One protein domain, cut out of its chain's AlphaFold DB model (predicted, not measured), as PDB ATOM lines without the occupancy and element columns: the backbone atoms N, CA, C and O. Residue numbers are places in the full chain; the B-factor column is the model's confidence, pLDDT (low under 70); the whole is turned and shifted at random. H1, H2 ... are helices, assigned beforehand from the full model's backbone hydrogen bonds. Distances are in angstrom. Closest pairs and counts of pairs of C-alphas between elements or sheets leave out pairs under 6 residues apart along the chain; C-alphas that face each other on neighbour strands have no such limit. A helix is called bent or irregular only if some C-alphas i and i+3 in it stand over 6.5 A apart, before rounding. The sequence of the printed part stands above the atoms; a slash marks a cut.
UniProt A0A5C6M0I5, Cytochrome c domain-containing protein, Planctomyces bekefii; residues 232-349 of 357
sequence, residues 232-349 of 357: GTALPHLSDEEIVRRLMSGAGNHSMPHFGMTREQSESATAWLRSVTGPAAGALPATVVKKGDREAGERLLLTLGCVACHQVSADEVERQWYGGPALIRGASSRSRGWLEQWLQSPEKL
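AT A GLANCE: This is residues 232 to 349 of the 357 residues of the protein "Cytochrome c domain-containing protein" of Planctomyces bekefii (UniProt A0A5C6M0I5). Two loose groups of helices sit side by side along the longest axis: H1, H2 and H3 at one end, with H2 packed on H3, and H4, H5 and H6 spread out with long loops at the other. The link of residues 278 to 292 runs along one side from H3 to H4, and H1 and H6 come near each other between the two groups. The printed part has 118 residues with six named helices, H1 to H6 in order, and no named strand; its class is all helix, though named helices hold only 56 of the 118 residues. It is only just loose, close to compact, with a radius of gyration of the C-alphas of 16.4 A and spans of 45 by 34 by 23 A.

IN THESE COORDINATES: Find C-alpha 232 at (190.455, 172.997, 233.790); there H1 begins and runs to residue 237. H1 is neither bent nor irregular, but only just: C-alphas 233 and 236 are 6.4 A apart. H2 follows at residues 240 to 247. Look for C-alpha 263 at (184.901, 151.434, 233.619), where H3, the longest helix, begins; it runs 20.4 A to residue 277. H4 is residues 293 to 303, 15.0 A long. H5, residues 327 to 333, is neither bent nor irregular, but only just: C-alphas 328 and 331 are 6.3 A apart. H6, residues 336 to 344, runs 12.4 A and ends at C-alpha 344, (190.695, 181.227, 251.796).

HOW THE PARTS SIT: Start at H1: it only just touches H3, with 3 pairs of C-alphas within 8 A, and of H3 residue 277 alone takes part; the closest C-alphas are those of Gly 232 and Thr 277, 5.3 A apart. H2 and H3 touch at a steep tilt of 65 degrees, opposite ways, the C-alphas of Val 244 and Ser 266 being closest at 5.1 A. H1 is close to H6 but not clearly touching, with the C-alphas of His 237 and Trp 338 closest at 7.8 A. H5 and H6 are also close but not clearly touching, with the C-alphas of Ala 331 and Leu 339 closest at 7.8 A. H4 touches no helix, and residues 290 to 300, of which 293 to 300 belong to H4, stand free. In H2, H3, H4 and H6 every O i to N i+4 pair is within hydrogen-bond range; H1 has 0 of 2 and 1 of 3 O i to N i+3 pairs, H5 1 of 3 and 1 of 4.

THE WHOLE: The C-alphas farthest apart are those of Gln 265 and Gly 292, 46.3 A. The printed part has no cut. Look for long links from H2 to H3, H3 to H4 and H4 to H5; those from H1 to H2 and H5 to H6 are tight. The mean pLDDT of the printed part is 80.5, and it is under 70 at residues 249 to 255, 282, 313 to 320 and 328 to 333.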
ATOM      1  N   GLY A 232     189.066 172.535 233.841       85.06
ATOM      2  CA  GLY A 232     190.455 172.997 233.790       85.06
ATOM      3  C   GLY A 232     191.036 173.257 235.180       85.06
ATOM      4  O   GLY A 232     192.169 172.876 235.461       85.06
ATOM      5  N   THR A 233     190.240 173.839 236.071       81.88
ATOM      6  CA  THR A 233     190.618 174.115 237.466       81.88
ATOM      7  C   THR A 233     190.304 172.956 238.414       81.88
ATOM      8  O   THR A 233     191.071 172.693 239.339       81.88
ATOM      9  N   ALA A 234     189.227 172.198 238.186       81.81
ATOM     10  CA  ALA A 234     188.813 171.135 239.103       81.81
ATOM     11  C   ALA A 234     189.629 169.834 238.971       81.81
ATOM     12  O   ALA A 234     189.956 169.209 239.987       81.81
ATOM     13  N   LEU A 235     189.937 169.392 237.743       85.94
ATOM     14  CA  LEU A 235     190.580 168.091 237.494       85.94
ATOM     15  C   LEU A 235     192.039 167.980 237.970       85.94
ATOM     16  O   LEU A 235     192.421 166.886 238.403       85.94
ATOM     17  N   PRO A 236     192.867 169.044 237.965       86.25
ATOM     18  CA  PRO A 236     194.217 168.978 238.525       86.25
ATOM     19  C   PRO A 236     194.262 168.553 240.002       86.25
ATOM     20  O   PRO A 236     195.283 168.046 240.459       86.25
ATOM     21  N   HIS A 237     193.157 168.705 240.741       81.50
ATOM     22  CA  HIS A 237     193.051 168.369 242.165       81.50
ATOM     23  C   HIS A 237     192.328 167.043 242.449       81.50
ATOM     24  O   HIS A 237     191.941 166.781 243.591       81.50
ATOM     25  N   LEU A 238     192.109 166.217 241.424       82.31
ATOM     26  CA  LEU A 238     191.524 164.880 241.531       82.31
ATOM     27  C   LEU A 238     192.530 163.844 241.020       82.31
ATOM     28  O   LEU A 238     193.283 164.130 240.092       82.31
ATOM     29  N   SER A 239     192.547 162.642 241.595       85.69
ATOM     30  CA  SER A 239     193.278 161.503 241.022       85.69
ATOM     31  C   SER A 239     192.497 160.874 239.867       85.69
ATOM     32  O   SER A 239     191.277 160.996 239.810       85.69
ATOM     33  N   ASP A 240     193.160 160.122 238.993       90.06
ATOM     34  CA  ASP A 240     192.487 159.468 237.858       90.06
ATOM     35  C   ASP A 240     191.392 158.498 238.322       90.06
ATOM     36  O   ASP A 240     190.266 158.577 237.845       90.06
ATOM     37  N   GLU A 241     191.656 157.686 239.352       87.94
ATOM     38  CA  GLU A 241     190.635 156.800 239.939       87.94
ATOM     39  C   GLU A 241     189.456 157.581 240.553       87.94
ATOM     40  O   GLU A 241     188.340 157.080 240.615       87.94
ATOM     41  N   GLU A 242     189.664 158.826 240.994       84.44
ATOM     42  CA  GLU A 242     188.580 159.673 241.508       84.44
ATOM     43  C   GLU A 242     187.712 160.202 240.360       84.44
ATOM     44  O   GLU A 242     186.491 160.259 240.496       84.44
ATOM     45  N   ILE A 243     188.321 160.543 239.220       87.38
ATOM     46  CA  ILE A 243     187.603 160.946 238.002       87.38
ATOM     47  C   ILE A 243     186.811 159.756 237.446       87.38
ATOM     48  O   ILE A 243     185.604 159.877 237.236       87.38
ATOM     49  N   VAL A 244     187.449 158.589 237.300       89.19
ATOM     50  CA  VAL A 244     186.803 157.346 236.848       89.19
ATOM     51  C   VAL A 244     185.613 157.004 237.740       89.19
ATOM     52  O   VAL A 244     184.513 156.793 237.237       89.19
ATOM     53  N   ARG A 245     185.782 157.035 239.067       84.69
ATOM     54  CA  ARG A 245     184.694 156.728 240.007       84.69
ATOM     55  C   ARG A 245     183.533 157.720 239.945       84.69
ATOM     56  O   ARG A 245     182.406 157.329 240.216       84.69
ATOM     57  N   ARG A 246     183.790 158.990 239.611       83.12
ATOM     58  CA  ARG A 246     182.734 160.001 239.413       83.12
ATOM     59  C   ARG A 246     181.967 159.792 238.109       83.12
ATOM     60  O   ARG A 246     180.773 160.066 238.085       83.12
ATOM     61  N   LEU A 247     182.643 159.344 237.049       86.00
ATOM     62  CA  LEU A 247     182.035 159.040 235.745       86.00
ATOM     63  C   LEU A 247     181.238 157.728 235.765       86.00
ATOM     64  O   LEU A 247     180.191 157.628 235.125       86.00
ATOM     65  N   MET A 248     181.717 156.738 236.513       84.44
ATOM     66  CA  MET A 248     181.000 155.490 236.758       84.44
ATOM     67  C   MET A 248     179.832 155.704 237.735       84.44
ATOM     68  O   MET A 248     179.868 156.578 238.600       84.44
ATOM     69  N   SER A 249     178.783 154.876 237.647       66.56
ATOM     70  CA  SER A 249     177.722 154.862 238.669       66.56
ATOM     71  C   SER A 249     178.305 154.618 240.055       66.56
ATOM     72  O   SER A 249     178.858 153.549 240.309       66.56
ATOM     73  N   GLY A 250     178.056 155.557 240.965       56.91
ATOM     74  CA  GLY A 250     178.204 155.346 242.399       56.91
ATOM     75  C   GLY A 250     179.504 155.875 242.997       56.91
ATOM     76  O   GLY A 250     180.411 155.106 243.284       56.91
ATOM     77  N   ALA A 251     179.530 157.170 243.323       50.81
ATOM     78  CA  ALA A 251     180.157 157.666 244.553       50.81
ATOM     79  C   ALA A 251     179.781 159.135 244.807       50.81
ATOM     80  O   ALA A 251     180.372 160.041 244.230       50.81
ATOM     81  N   GLY A 252     178.813 159.366 245.701       53.50
ATOM     82  CA  GLY A 252     178.722 160.555 246.570       53.50
ATOM     83  C   GLY A 252     178.595 161.958 245.959       53.50
ATOM     84  O   GLY A 252     178.428 162.906 246.716       53.50
ATOM     85  N   ASN A 253     178.664 162.137 244.640       53.06
ATOM     86  CA  ASN A 253     178.528 163.442 244.001       53.06
ATOM     87  C   ASN A 253     177.090 163.625 243.508       53.06
ATOM     88  O   ASN A 253     176.789 163.402 242.340       53.06
ATOM     89  N   HIS A 254     176.199 163.973 244.434       57.69
ATOM     90  CA  HIS A 254     174.741 163.912 244.268       57.69
ATOM     91  C   HIS A 254     174.170 164.755 243.111       57.69
ATOM     92  O   HIS A 254     173.023 164.549 242.735       57.69
ATOM     93  N   SER A 255     174.953 165.680 242.549       66.81
ATOM     94  CA  SER A 255     174.499 166.633 241.525       66.81
ATOM     95  C   SER A 255     175.013 166.344 240.109       66.81
ATOM     96  O   SER A 255     174.626 167.049 239.181       66.81
ATOM     97  N   MET A 256     175.912 165.368 239.916       76.19
ATOM     98  CA  MET A 256     176.359 164.973 238.574       76.19
ATOM     99  C   MET A 256     175.437 163.868 238.036       76.19
ATOM    100  O   MET A 256     175.254 162.866 238.732       76.19
ATOM    101  N   PRO A 257     174.859 164.017 236.829       74.00
ATOM    102  CA  PRO A 257     173.969 163.008 236.270       74.00
ATOM    103  C   PRO A 257     174.713 161.699 235.992       74.00
ATOM    104  O   PRO A 257     175.913 161.677 235.708       74.00
ATOM    105  N   HIS A 258     173.979 160.591 236.075       79.00
ATOM    106  CA  HIS A 258     174.501 159.278 235.722       79.00
ATOM    107  C   HIS A 258     174.396 159.061 234.212       79.00
ATOM    108  O   HIS A 258     173.320 159.199 233.637       79.00
ATOM    109  N   PHE A 259     175.514 158.702 233.583       79.31
ATOM    110  CA  PHE A 259     175.607 158.515 232.131       79.31
ATOM    111  C   PHE A 259     175.682 157.044 231.698       79.31
ATOM    112  O   PHE A 259     175.862 156.764 230.517       79.31
ATOM    113  N   GLY A 260     175.599 156.086 232.630       84.06
ATOM    114  CA  GLY A 260     175.687 154.658 232.295       84.06
ATOM    115  C   GLY A 260     177.050 154.189 231.771       84.06
ATOM    116  O   GLY A 260     177.114 153.135 231.147       84.06
ATOM    117  N   MET A 261     178.130 154.944 232.007       88.75
ATOM    118  CA  MET A 261     179.462 154.610 231.490       88.75
ATOM    119  C   MET A 261     180.046 153.358 232.157       88.75
ATOM    120  O   MET A 261     179.989 153.200 233.382       88.75
ATOM    121  N   THR A 262     180.658 152.489 231.352       91.94
ATOM    122  CA  THR A 262     181.492 151.383 231.841       91.94
ATOM    123  C   THR A 262     182.828 151.907 232.370       91.94
ATOM    124  O   THR A 262     183.245 153.018 232.040       91.94
ATOM    125  N   ARG A 263     183.547 151.088 233.150       92.25
ATOM    126  CA  ARG A 263     184.901 151.434 233.619       92.25
ATOM    127  C   ARG A 263     185.833 151.803 232.463       92.25
ATOM    128  O   ARG A 263     186.471 152.843 232.523       92.25
ATOM    129  N   GLU A 264     185.840 151.007 231.397       95.56
ATOM    130  CA  GLU A 264     186.664 151.247 230.204       95.56
ATOM    131  C   GLU A 264     186.337 152.590 229.528       95.56
ATOM    132  O   GLU A 264     187.232 153.353 229.154       95.56
ATOM    133  N   GLN A 265     185.048 152.927 229.412       95.25
ATOM    134  CA  GLN A 265     184.615 154.218 228.872       95.25
ATOM    135  C   GLN A 265     185.032 155.377 229.784       95.25
ATOM    136  O   GLN A 265     185.474 156.418 229.298       95.25
ATOM    137  N   SER A 266     184.918 155.205 231.103       93.25
ATOM    138  CA  SER A 266     185.337 156.207 232.086       93.25
ATOM    139  C   SER A 266     186.852 156.414 232.101       93.25
ATOM    140  O   SER A 266     187.308 157.553 232.197       93.25
ATOM    141  N   GLU A 267     187.640 155.349 231.963       95.69
ATOM    142  CA  GLU A 267     189.101 155.412 231.830       95.69
ATOM    143  C   GLU A 267     189.500 156.123 230.533       95.69
ATOM    144  O   GLU A 267     190.319 157.042 230.563       95.69
ATOM    145  N   SER A 268     188.844 155.793 229.416       97.19
ATOM    146  CA  SER A 268     189.060 156.460 228.123       97.19
ATOM    147  C   SER A 268     188.742 157.959 228.184       97.19
ATOM    148  O   SER A 268     189.534 158.790 227.736       97.19
ATOM    149  N   ALA A 269     187.609 158.326 228.792       94.62
ATOM    150  CA  ALA A 269     187.234 159.723 228.997       94.62
ATOM    151  C   ALA A 269     188.222 160.451 229.921       94.62
ATOM    152  O   ALA A 269     188.615 161.581 229.635       94.62
ATOM    153  N   THR A 270     188.673 159.796 230.994       93.62
ATOM    154  CA  THR A 270     189.676 160.348 231.919       93.62
ATOM    155  C   THR A 270     191.001 160.611 231.207       93.62
ATOM    156  O   THR A 270     191.567 161.693 231.356       93.62
ATOM    157  N   ALA A 271     191.468 159.674 230.376       95.06
ATOM    158  CA  ALA A 271     192.689 159.839 229.592       95.06
ATOM    159  C   ALA A 271     192.599 161.038 228.634       95.06
ATOM    160  O   ALA A 271     193.522 161.856 228.569       95.06
ATOM    161  N   TRP A 272     191.464 161.200 227.943       95.38
ATOM    162  CA  TRP A 272     191.249 162.362 227.081       95.38
ATOM    163  C   TRP A 272     191.202 163.670 227.884       95.38
ATOM    164  O   TRP A 272     191.906 164.618 227.534       95.38
ATOM    165  N   LEU A 273     190.465 163.713 229.000       93.62
ATOM    166  CA  LEU A 273     190.396 164.887 229.880       93.62
ATOM    167  C   LEU A 273     191.783 165.311 230.384       93.62
ATOM    168  O   LEU A 273     192.091 166.502 230.406       93.62
ATOM    169  N   ARG A 274     192.655 164.357 230.730       91.50
ATOM    170  CA  ARG A 274     194.049 164.634 231.116       91.50
ATOM    171  C   ARG A 274     194.886 165.199 229.984       91.50
ATOM    172  O   ARG A 274     195.723 166.064 230.232       91.50
ATOM    173  N   SER A 275     194.640 164.761 228.752       91.62
ATOM    174  CA  SER A 275     195.365 165.282 227.591       91.62
ATOM    175  C   SER A 275     195.086 166.768 227.329       91.62
ATOM    176  O   SER A 275     195.956 167.453 226.797       91.62
ATOM    177  N   VAL A 276     193.918 167.274 227.750       91.19
ATOM    178  CA  VAL A 276     193.512 168.678 227.553       91.19
ATOM    179  C   VAL A 276     193.612 169.553 228.810       91.19
ATOM    180  O   VAL A 276     193.689 170.770 228.681       91.19
ATOM    181  N   THR A 277     193.628 168.971 230.016       88.38
ATOM    182  CA  THR A 277     193.725 169.719 231.295       88.38
ATOM    183  C   THR A 277     195.091 169.632 231.977       88.38
ATOM    184  O   THR A 277     195.372 170.403 232.892       88.38
ATOM    185  N   GLY A 278     195.962 168.731 231.521       80.25
ATOM    186  CA  GLY A 278     197.264 168.486 232.128       80.25
ATOM    187  C   GLY A 278     197.232 167.458 233.270       80.25
ATOM    188  O   GLY A 278     196.177 166.922 233.639       80.25
ATOM    189  N   PRO A 279     198.412 167.119 233.818       75.06
ATOM    190  CA  PRO A 279     198.528 166.138 234.889       75.06
ATOM    191  C   PRO A 279     197.932 166.658 236.205       75.06
ATOM    192  O   PRO A 279     197.745 167.859 236.398       75.06
ATOM    193  N   ALA A 280     197.668 165.748 237.146       76.06
ATOM    194  CA  ALA A 280     197.297 166.137 238.503       76.06
ATOM    195  C   ALA A 280     198.399 167.015 239.128       76.06
ATOM    196  O   ALA A 280     199.573 166.642 239.124       76.06
ATOM    197  N   ALA A 281     198.020 168.158 239.704       71.56
ATOM    198  CA  ALA A 281     198.935 169.169 240.244       71.56
ATOM    199  C   ALA A 281     199.589 168.771 241.587       71.56
ATOM    200  O   ALA A 281     200.297 169.569 242.198       71.56
ATOM    201  N   GLY A 282     199.363 167.542 242.060       69.12
ATOM    202  CA  GLY A 282     199.799 167.087 243.377       69.12
ATOM    203  C   GLY A 282     199.000 167.717 244.524       69.12
ATOM    204  O   GLY A 282     198.033 168.454 244.324       69.12
ATOM    205  N   ALA A 283     199.371 167.381 245.761       71.12
ATOM    206  CA  ALA A 283     198.734 167.951 246.943       71.12
ATOM    207  C   ALA A 283     199.230 169.384 247.183       71.12
ATOM    208  O   ALA A 283     200.434 169.631 247.215       71.12
ATOM    209  N   LEU A 284     198.298 170.313 247.398       79.19
ATOM    210  CA  LEU A 284     198.623 171.669 247.834       79.19
ATOM    211  C   LEU A 284     199.298 171.647 249.220       79.19
ATOM    212  O   LEU A 284     198.981 170.769 250.035       79.19
ATOM    213  N   PRO A 285     200.213 172.598 249.501       80.81
ATOM    214  CA  PRO A 285     200.833 172.722 250.813       80.81
ATOM    215  C   PRO A 285     199.762 172.970 251.872       80.81
ATOM    216  O   PRO A 285     198.755 173.618 251.602       80.81
ATOM    217  N   ALA A 286     199.985 172.433 253.066       82.56
ATOM    218  CA  ALA A 286     199.023 172.503 254.151       82.56
ATOM    219  C   ALA A 286     199.698 172.913 255.455       82.56
ATOM    220  O   ALA A 286     200.837 172.516 255.729       82.56
ATOM    221  N   THR A 287     198.982 173.660 256.285       82.81
ATOM    222  CA  THR A 287     199.454 174.029 257.614       82.81
ATOM    223  C   THR A 287     199.520 172.825 258.560       82.81
ATOM    224  O   THR A 287     198.805 171.814 258.449       82.81
ATOM    225  N   VAL A 288     200.453 172.918 259.511       83.94
ATOM    226  CA  VAL A 288     200.614 171.925 260.575       83.94
ATOM    227  C   VAL A 288     199.551 172.175 261.637       83.94
ATOM    228  O   VAL A 288     199.522 173.246 262.237       83.94
ATOM    229  N   VAL A 289     198.723 171.161 261.888       83.88
ATOM    230  CA  VAL A 289     197.694 171.183 262.935       83.88
ATOM    231  C   VAL A 289     198.363 171.181 264.306       83.88
ATOM    232  O   VAL A 289     199.158 170.292 264.625       83.88
ATOM    233  N   LYS A 290     198.026 172.177 265.117       89.81
ATOM    234  CA  LYS A 290     198.472 172.356 266.494       89.81
ATOM    235  C   LYS A 290     197.423 171.824 267.469       89.81
ATOM    236  O   LYS A 290     196.254 171.610 267.144       89.81
ATOM    237  N   LYS A 291     197.848 171.615 268.715       86.88
ATOM    238  CA  LYS A 291     196.938 171.267 269.811       86.88
ATOM    239  C   LYS A 291     195.951 172.422 270.037       86.88
ATOM    240  O   LYS A 291     196.391 173.546 270.254       86.88
ATOM    241  N   GLY A 292     194.651 172.128 270.037       86.38
ATOM    242  CA  GLY A 292     193.575 173.116 270.205       86.38
ATOM    243  C   GLY A 292     192.925 173.595 268.900       86.38
ATOM    244  O   GLY A 292     191.863 174.214 268.944       86.38
ATOM    245  N   ASP A 293     193.513 173.285 267.736       87.81
ATOM    246  CA  ASP A 293     192.975 173.716 266.437       87.81
ATOM    247  C   ASP A 293     191.626 173.060 266.119       87.81
ATOM    248  O   ASP A 293     190.787 173.661 265.453       87.81
ATOM    249  N   ARG A 294     191.386 171.840 266.618       86.44
ATOM    250  CA  ARG A 294     190.114 171.135 266.423       86.44
ATOM    251  C   ARG A 294     188.967 171.894 267.089       86.44
ATOM    252  O   ARG A 294     187.971 172.181 266.437       86.44
ATOM    253  N   GLU A 295     189.110 172.229 268.368       90.38
ATOM    254  CA  GLU A 295     188.085 172.940 269.135       90.38
ATOM    255  C   GLU A 295     187.910 174.382 268.638       90.38
ATOM    256  O   GLU A 295     186.816 174.940 268.705       90.38
ATOM    257  N   ALA A 296     188.981 175.012 268.147       89.62
ATOM    258  CA  ALA A 296     188.889 176.309 267.482       89.62
ATOM    259  C   ALA A 296     188.111 176.209 266.157       89.62
ATOM    260  O   ALA A 296     187.207 177.009 265.921       89.62
ATOM    261  N   GLY A 297     188.405 175.200 265.332       88.88
ATOM    262  CA  GLY A 297     187.712 174.948 264.068       88.88
ATOM    263  C   GLY A 297     186.231 174.618 264.246       88.88
ATOM    264  O   GLY A 297     185.401 175.132 263.503       88.88
ATOM    265  N   GLU A 298     185.878 173.828 265.263       87.62
ATOM    266  CA  GLU A 298     184.480 173.527 265.599       87.62
ATOM    267  C   GLU A 298     183.697 174.796 265.959       87.62
ATOM    268  O   GLU A 298     182.609 175.021 265.430       87.62
ATOM    269  N   ARG A 299     184.278 175.679 266.787       91.06
ATOM    270  CA  ARG A 299     183.658 176.978 267.091       91.06
ATOM    271  C   ARG A 299     183.466 177.809 265.830       91.06
ATOM    272  O   ARG A 299     182.379 178.340 265.648       91.06
ATOM    273  N   LEU A 300     184.474 177.877 264.958       90.38
ATOM    274  CA  LEU A 300     184.379 178.627 263.703       90.38
ATOM    275  C   LEU A 300     183.272 178.091 262.788       90.38
ATOM    276  O   LEU A 300     182.501 178.892 262.271       90.38
ATOM    277  N   LEU A 301     183.141 176.768 262.633       87.31
ATOM    278  CA  LEU A 301     182.074 176.165 261.820       87.31
ATOM    279  C   LEU A 301     180.674 176.574 262.298       87.31
ATOM    280  O   LEU A 301     179.790 176.811 261.475       87.31
ATOM    281  N   LEU A 302     180.478 176.674 263.614       86.56
ATOM    282  CA  LEU A 302     179.210 177.106 264.201       86.56
ATOM    283  C   LEU A 302     179.015 178.622 264.081       86.56
ATOM    284  O   LEU A 302     177.968 179.070 263.622       86.56
ATOM    285  N   THR A 303     180.019 179.424 264.449       90.00
ATOM    286  CA  THR A 303     179.893 180.893 264.489       90.00
ATOM    287  C   THR A 303     179.845 181.536 263.109       90.00
ATOM    288  O   THR A 303     179.266 182.605 262.966       90.00
ATOM    289  N   LEU A 304     180.447 180.904 262.096       88.50
ATOM    290  CA  LEU A 304     180.372 181.346 260.699       88.50
ATOM    291  C   LEU A 304     179.131 180.794 259.977       88.50
ATOM    292  O   LEU A 304     178.938 181.075 258.798       88.50
ATOM    293  N   GLY A 305     178.300 179.992 260.655       86.69
ATOM    294  CA  GLY A 305     177.072 179.443 260.085       86.69
ATOM    295  C   GLY A 305     177.292 178.360 259.024       86.69
ATOM    296  O   GLY A 305     176.387 178.096 258.239       86.69
ATOM    297  N   CYS A 306     178.454 177.695 258.982       86.31
ATOM    298  CA  CYS A 306     178.750 176.673 257.970       86.31
ATOM    299  C   CYS A 306     177.718 175.532 257.976       86.31
ATOM    300  O   CYS A 306     177.366 175.009 256.918       86.31
ATOM    301  N   VAL A 307     177.196 175.191 259.158       85.62
ATOM    302  CA  VAL A 307     176.169 174.154 259.361       85.62
ATOM    303  C   VAL A 307     174.792 174.522 258.793       85.62
ATOM    304  O   VAL A 307     173.942 173.652 258.663       85.62
ATOM    305  N   ALA A 308     174.565 175.787 258.415       81.50
ATOM    306  CA  ALA A 308     173.321 176.204 257.768       81.50
ATOM    307  C   ALA A 308     173.207 175.663 256.334       81.50
ATOM    308  O   ALA A 308     172.098 175.413 255.873       81.50
ATOM    309  N   CYS A 309     174.341 175.470 255.649       82.12
ATOM    310  CA  CYS A 309     174.391 174.951 254.279       82.12
ATOM    311  C   CYS A 309     175.034 173.564 254.175       82.12
ATOM    312  O   CYS A 309     174.813 172.852 253.198       82.12
ATOM    313  N   HIS A 310     175.895 173.193 255.122       83.50
ATOM    314  CA  HIS A 310     176.642 171.944 255.083       83.50
ATOM    315  C   HIS A 310     176.203 170.995 256.190       83.50
ATOM    316  O   HIS A 310     176.323 171.316 257.368       83.50
ATOM    317  N   GLN A 311     175.832 169.773 255.810       78.12
ATOM    318  CA  GLN A 311     175.541 168.722 256.782       78.12
ATOM    319  C   GLN A 311     176.810 168.309 257.537       78.12
ATOM    320  O   GLN A 311     177.847 167.997 256.925       78.12
ATOM    321  N   VAL A 312     176.717 168.276 258.863       75.19
ATOM    322  CA  VAL A 312     177.819 167.916 259.773       75.19
ATOM    323  C   VAL A 312     177.527 166.667 260.597       75.19
ATOM    324  O   VAL A 312     178.461 166.103 261.172       75.19
ATOM    325  N   SER A 313     176.285 166.177 260.591       68.56
ATOM    326  CA  SER A 313     175.895 164.922 261.236       68.56
ATOM    327  C   SER A 313     175.250 163.944 260.247       68.56
ATOM    328  O   SER A 313     174.648 164.332 259.250       68.56
ATOM    329  N   ALA A 314     175.433 162.640 260.479       61.62
ATOM    330  CA  ALA A 314     174.865 161.603 259.612       61.62
ATOM    331  C   ALA A 314     173.337 161.473 259.764       61.62
ATOM    332  O   ALA A 314     172.697 160.875 258.898       61.62
ATOM    333  N   ASP A 315     172.790 162.050 260.835       59.41
ATOM    334  CA  ASP A 315     171.376 162.017 261.207       59.41
ATOM    335  C   ASP A 315     170.598 163.238 260.668       59.41
ATOM    336  O   ASP A 315     169.376 163.295 260.776       59.41
ATOM    337  N   GLU A 316     171.279 164.204 260.036       56.19
ATOM    338  CA  GLU A 316     170.658 165.298 259.278       56.19
ATOM    339  C   GLU A 316     170.118 164.760 257.941       56.19
ATOM    340  O   GLU A 316     170.803 164.720 256.918       56.19
ATOM    341  N   VAL A 317     168.866 164.295 257.956       50.69
ATOM    342  CA  VAL A 317     168.207 163.657 256.798       50.69
ATOM    343  C   VAL A 317     167.742 164.672 255.743       50.69
ATOM    344  O   VAL A 317     167.451 164.300 254.602       50.69
ATOM    345  N   GLU A 318     167.684 165.962 256.072       56.06
ATOM    346  CA  GLU A 318     167.084 166.948 255.177       56.06
ATOM    347  C   GLU A 318     168.056 167.358 254.061       56.06
ATOM    348  O   GLU A 318     169.081 168.016 254.275       56.06
ATOM    349  N   ARG A 319     167.755 166.913 252.833       57.75
ATOM    350  CA  ARG A 319     168.491 167.323 251.634       57.75
ATOM    351  C   ARG A 319     168.206 168.791 251.362       57.75
ATOM    352  O   ARG A 319     167.145 169.142 250.857       57.75
ATOM    353  N   GLN A 320     169.196 169.633 251.603       68.31
ATOM    354  CA  GLN A 320     169.187 170.993 251.093       68.31
ATOM    355  C   GLN A 320     169.571 170.954 249.610       68.31
ATOM    356  O   GLN A 320     170.730 170.726 249.271       68.31
ATOM    357  N   TRP A 321     168.606 171.157 248.710       73.38
ATOM    358  CA  TRP A 321     168.830 171.079 247.256       73.38
ATOM    359  C   TRP A 321     169.901 172.060 246.753       73.38
ATOM    360  O   TRP A 321     170.673 171.734 245.852       73.38
ATOM    361  N   TYR A 322     170.013 173.224 247.394       75.19
ATOM    362  CA  TYR A 322     171.082 174.201 247.159       75.19
ATOM    363  C   TYR A 322     172.227 174.138 248.184       75.19
ATOM    364  O   TYR A 322     173.161 174.936 248.094       75.19
ATOM    365  N   GLY A 323     172.187 173.186 249.118       75.38
ATOM    366  CA  GLY A 323     173.181 173.028 250.175       75.38
ATOM    367  C   GLY A 323     174.575 172.676 249.657       75.38
ATOM    368  O   GLY A 323     174.781 172.230 248.521       75.38
ATOM    369  N   GLY A 324     175.561 172.893 250.520       76.69
ATOM    370  CA  GLY A 324     176.918 172.416 250.325       76.69
ATOM    371  C   GLY A 324     177.016 170.897 250.527       76.69
ATOM    372  O   GLY A 324     176.153 170.280 251.154       76.69
ATOM    373  N   PRO A 325     178.080 170.250 250.018       75.81
ATOM    374  CA  PRO A 325     178.311 168.834 250.284       75.81
ATOM    375  C   PRO A 325     178.471 168.578 251.788       75.81
ATOM    376  O   PRO A 325     179.094 169.374 252.494       75.81
ATOM    377  N   ALA A 326     177.977 167.434 252.264       76.19
ATOM    378  CA  ALA A 326     178.149 167.014 253.653       76.19
ATOM    379  C   ALA A 326     179.640 166.975 254.037       76.19
ATOM    380  O   ALA A 326     180.440 166.296 253.384       76.19
ATOM    381  N   LEU A 327     180.029 167.665 255.112       77.25
ATOM    382  CA  LEU A 327     181.440 167.820 255.505       77.25
ATOM    383  C   LEU A 327     182.045 166.514 256.029       77.25
ATOM    384  O   LEU A 327     183.223 166.243 255.803       77.25
ATOM    385  N   ILE A 328     181.217 165.656 256.620       68.56
ATOM    386  CA  ILE A 328     181.578 164.324 257.136       68.56
ATOM    387  C   ILE A 328     182.090 163.365 256.049       68.56
ATOM    388  O   ILE A 328     182.915 162.503 256.339       68.56
ATOM    389  N   ARG A 329     181.616 163.501 254.799       61.03
ATOM    390  CA  ARG A 329     182.045 162.668 253.652       61.03
ATOM    391  C   ARG A 329     182.868 163.447 252.626       61.03
ATOM    392  O   ARG A 329     183.728 162.881 251.959       61.03
ATOM    393  N   GLY A 330     182.610 164.747 252.487       57.19
ATOM    394  CA  GLY A 330     183.306 165.620 251.544       57.19
ATOM    395  C   GLY A 330     184.763 165.864 251.931       57.19
ATOM    396  O   GLY A 330     185.637 165.801 251.062       57.19
ATOM    397  N   ALA A 331     185.045 166.056 253.226       56.44
ATOM    398  CA  ALA A 331     186.389 166.376 253.711       56.44
ATOM    399  C   ALA A 331     187.402 165.240 253.492       56.44
ATOM    400  O   ALA A 331     188.573 165.512 253.250       56.44
ATOM    401  N   SER A 332     186.971 163.973 253.495       61.22
ATOM    402  CA  SER A 332     187.869 162.828 253.272       61.22
ATOM    403  C   SER A 332     188.321 162.666 251.817       61.22
ATOM    404  O   SER A 332     189.284 161.951 251.559       61.22
ATOM    405  N   SER A 333     187.643 163.314 250.864       65.94
ATOM    406  CA  SER A 333     187.989 163.257 249.432       65.94
ATOM    407  C   SER A 333     188.971 164.348 248.987       65.94
ATOM    408  O   SER A 333     189.380 164.375 247.826       65.94
ATOM    409  N   ARG A 334     189.341 165.271 249.887       77.94
ATOM    410  CA  ARG A 334     190.177 166.440 249.584       77.94
ATOM    411  C   ARG A 334     191.395 166.492 250.497       77.94
ATOM    412  O   ARG A 334     191.326 166.144 251.671       77.94
ATOM    413  N   SER A 335     192.527 166.939 249.957       80.75
ATOM    414  CA  SER A 335     193.730 167.154 250.764       80.75
ATOM    415  C   SER A 335     193.554 168.364 251.687       80.75
ATOM    416  O   SER A 335     192.771 169.271 251.403       80.75
ATOM    417  N   ARG A 336     194.319 168.417 252.785       84.12
ATOM    418  CA  ARG A 336     194.272 169.558 253.714       84.12
ATOM    419  C   ARG A 336     194.612 170.880 253.023       84.12
ATOM    420  O   ARG A 336     193.887 171.845 253.208       84.12
ATOM    421  N   GLY A 337     195.653 170.906 252.190       87.38
ATOM    422  CA  GLY A 337     196.033 172.121 251.464       87.38
ATOM    423  C   GLY A 337     194.955 172.585 250.487       87.38
ATOM    424  O   GLY A 337     194.756 173.780 250.303       87.38
ATOM    425  N   TRP A 338     194.195 171.648 249.908       87.06
ATOM    426  CA  TRP A 338     193.021 171.989 249.106       87.06
ATOM    427  C   TRP A 338     191.923 172.628 249.954       87.06
ATOM    428  O   TRP A 338     191.373 173.642 249.545       87.06
ATOM    429  N   LEU A 339     191.630 172.081 251.139       86.56
ATOM    430  CA  LEU A 339     190.628 172.653 252.047       86.56
ATOM    431  C   LEU A 339     191.034 174.049 252.533       86.56
ATOM    432  O   LEU A 339     190.201 174.947 252.551       86.56
ATOM    433  N   GLU A 340     192.306 174.255 252.871       88.94
ATOM    434  CA  GLU A 340     192.828 175.572 253.253       88.94
ATOM    435  C   GLU A 340     192.691 176.583 252.109       88.94
ATOM    436  O   GLU A 340     192.156 177.671 252.313       88.94
ATOM    437  N   GLN A 341     193.086 176.203 250.888       88.31
ATOM    438  CA  GLN A 341     192.926 177.056 249.712       88.31
ATOM    439  C   GLN A 341     191.447 177.328 249.396       88.31
ATOM    440  O   GLN A 341     191.113 178.447 249.014       88.31
ATOM    441  N   TRP A 342     190.564 176.342 249.576       88.06
ATOM    442  CA  TRP A 342     189.123 176.487 249.364       88.06
ATOM    443  C   TRP A 342     188.478 177.446 250.362       88.06
ATOM    444  O   TRP A 342     187.636 178.244 249.978       88.06
ATOM    445  N   LEU A 343     188.877 177.391 251.634       88.38
ATOM    446  CA  LEU A 343     188.347 178.286 252.664       88.38
ATOM    447  C   LEU A 343     188.882 179.719 252.534       88.38
ATOM    448  O   LEU A 343     188.227 180.646 252.991       88.38
ATOM    449  N   GLN A 344     190.064 179.908 251.937       88.31
ATOM    450  CA  GLN A 344     190.695 181.227 251.796       88.31
ATOM    451  C   GLN A 344     190.425 181.912 250.454       88.31
ATOM    452  O   GLN A 344     190.418 183.139 250.383       88.31
ATOM    453  N   SER A 345     190.334 181.149 249.364       87.56
ATOM    454  CA  SER A 345     190.152 181.674 248.002       87.56
ATOM    455  C   SER A 345     189.509 180.601 247.106       87.56
ATOM    456  O   SER A 345     190.191 180.005 246.256       87.56
ATOM    457  N   PRO A 346     188.224 180.267 247.326       86.50
ATOM    458  CA  PRO A 346     187.527 179.218 246.577       86.50
ATOM    459  C   PRO A 346     187.501 179.476 245.062       86.50
ATOM    460  O   PRO A 346     187.552 178.525 244.279       86.50
ATOM    461  N   GLU A 347     187.522 180.736 244.628       84.06
ATOM    462  CA  GLU A 347     187.550 181.157 243.224       84.06
ATOM    463  C   GLU A 347     188.795 180.688 242.463       84.06
ATOM    464  O   GLU A 347     188.735 180.497 241.249       84.06
ATOM    465  N   LYS A 348     189.908 180.426 243.166       83.88
ATOM    466  CA  LYS A 348     191.124 179.859 242.556       83.88
ATOM    467  C   LYS A 348     190.968 178.390 242.167       83.88
ATOM    468  O   LYS A 348     191.727 177.899 241.337       83.88
ATOM    469  N   LEU A 349     190.027 177.688 242.796       82.12
ATOM    470  CA  LEU A 349     189.779 176.258 242.595       82.12
ATOM    471  C   LEU A 349     188.489 176.003 241.809       82.12
ATOM    472  O   LEU A 349     188.380 174.995 241.116       82.12
TER     473      LEU A 349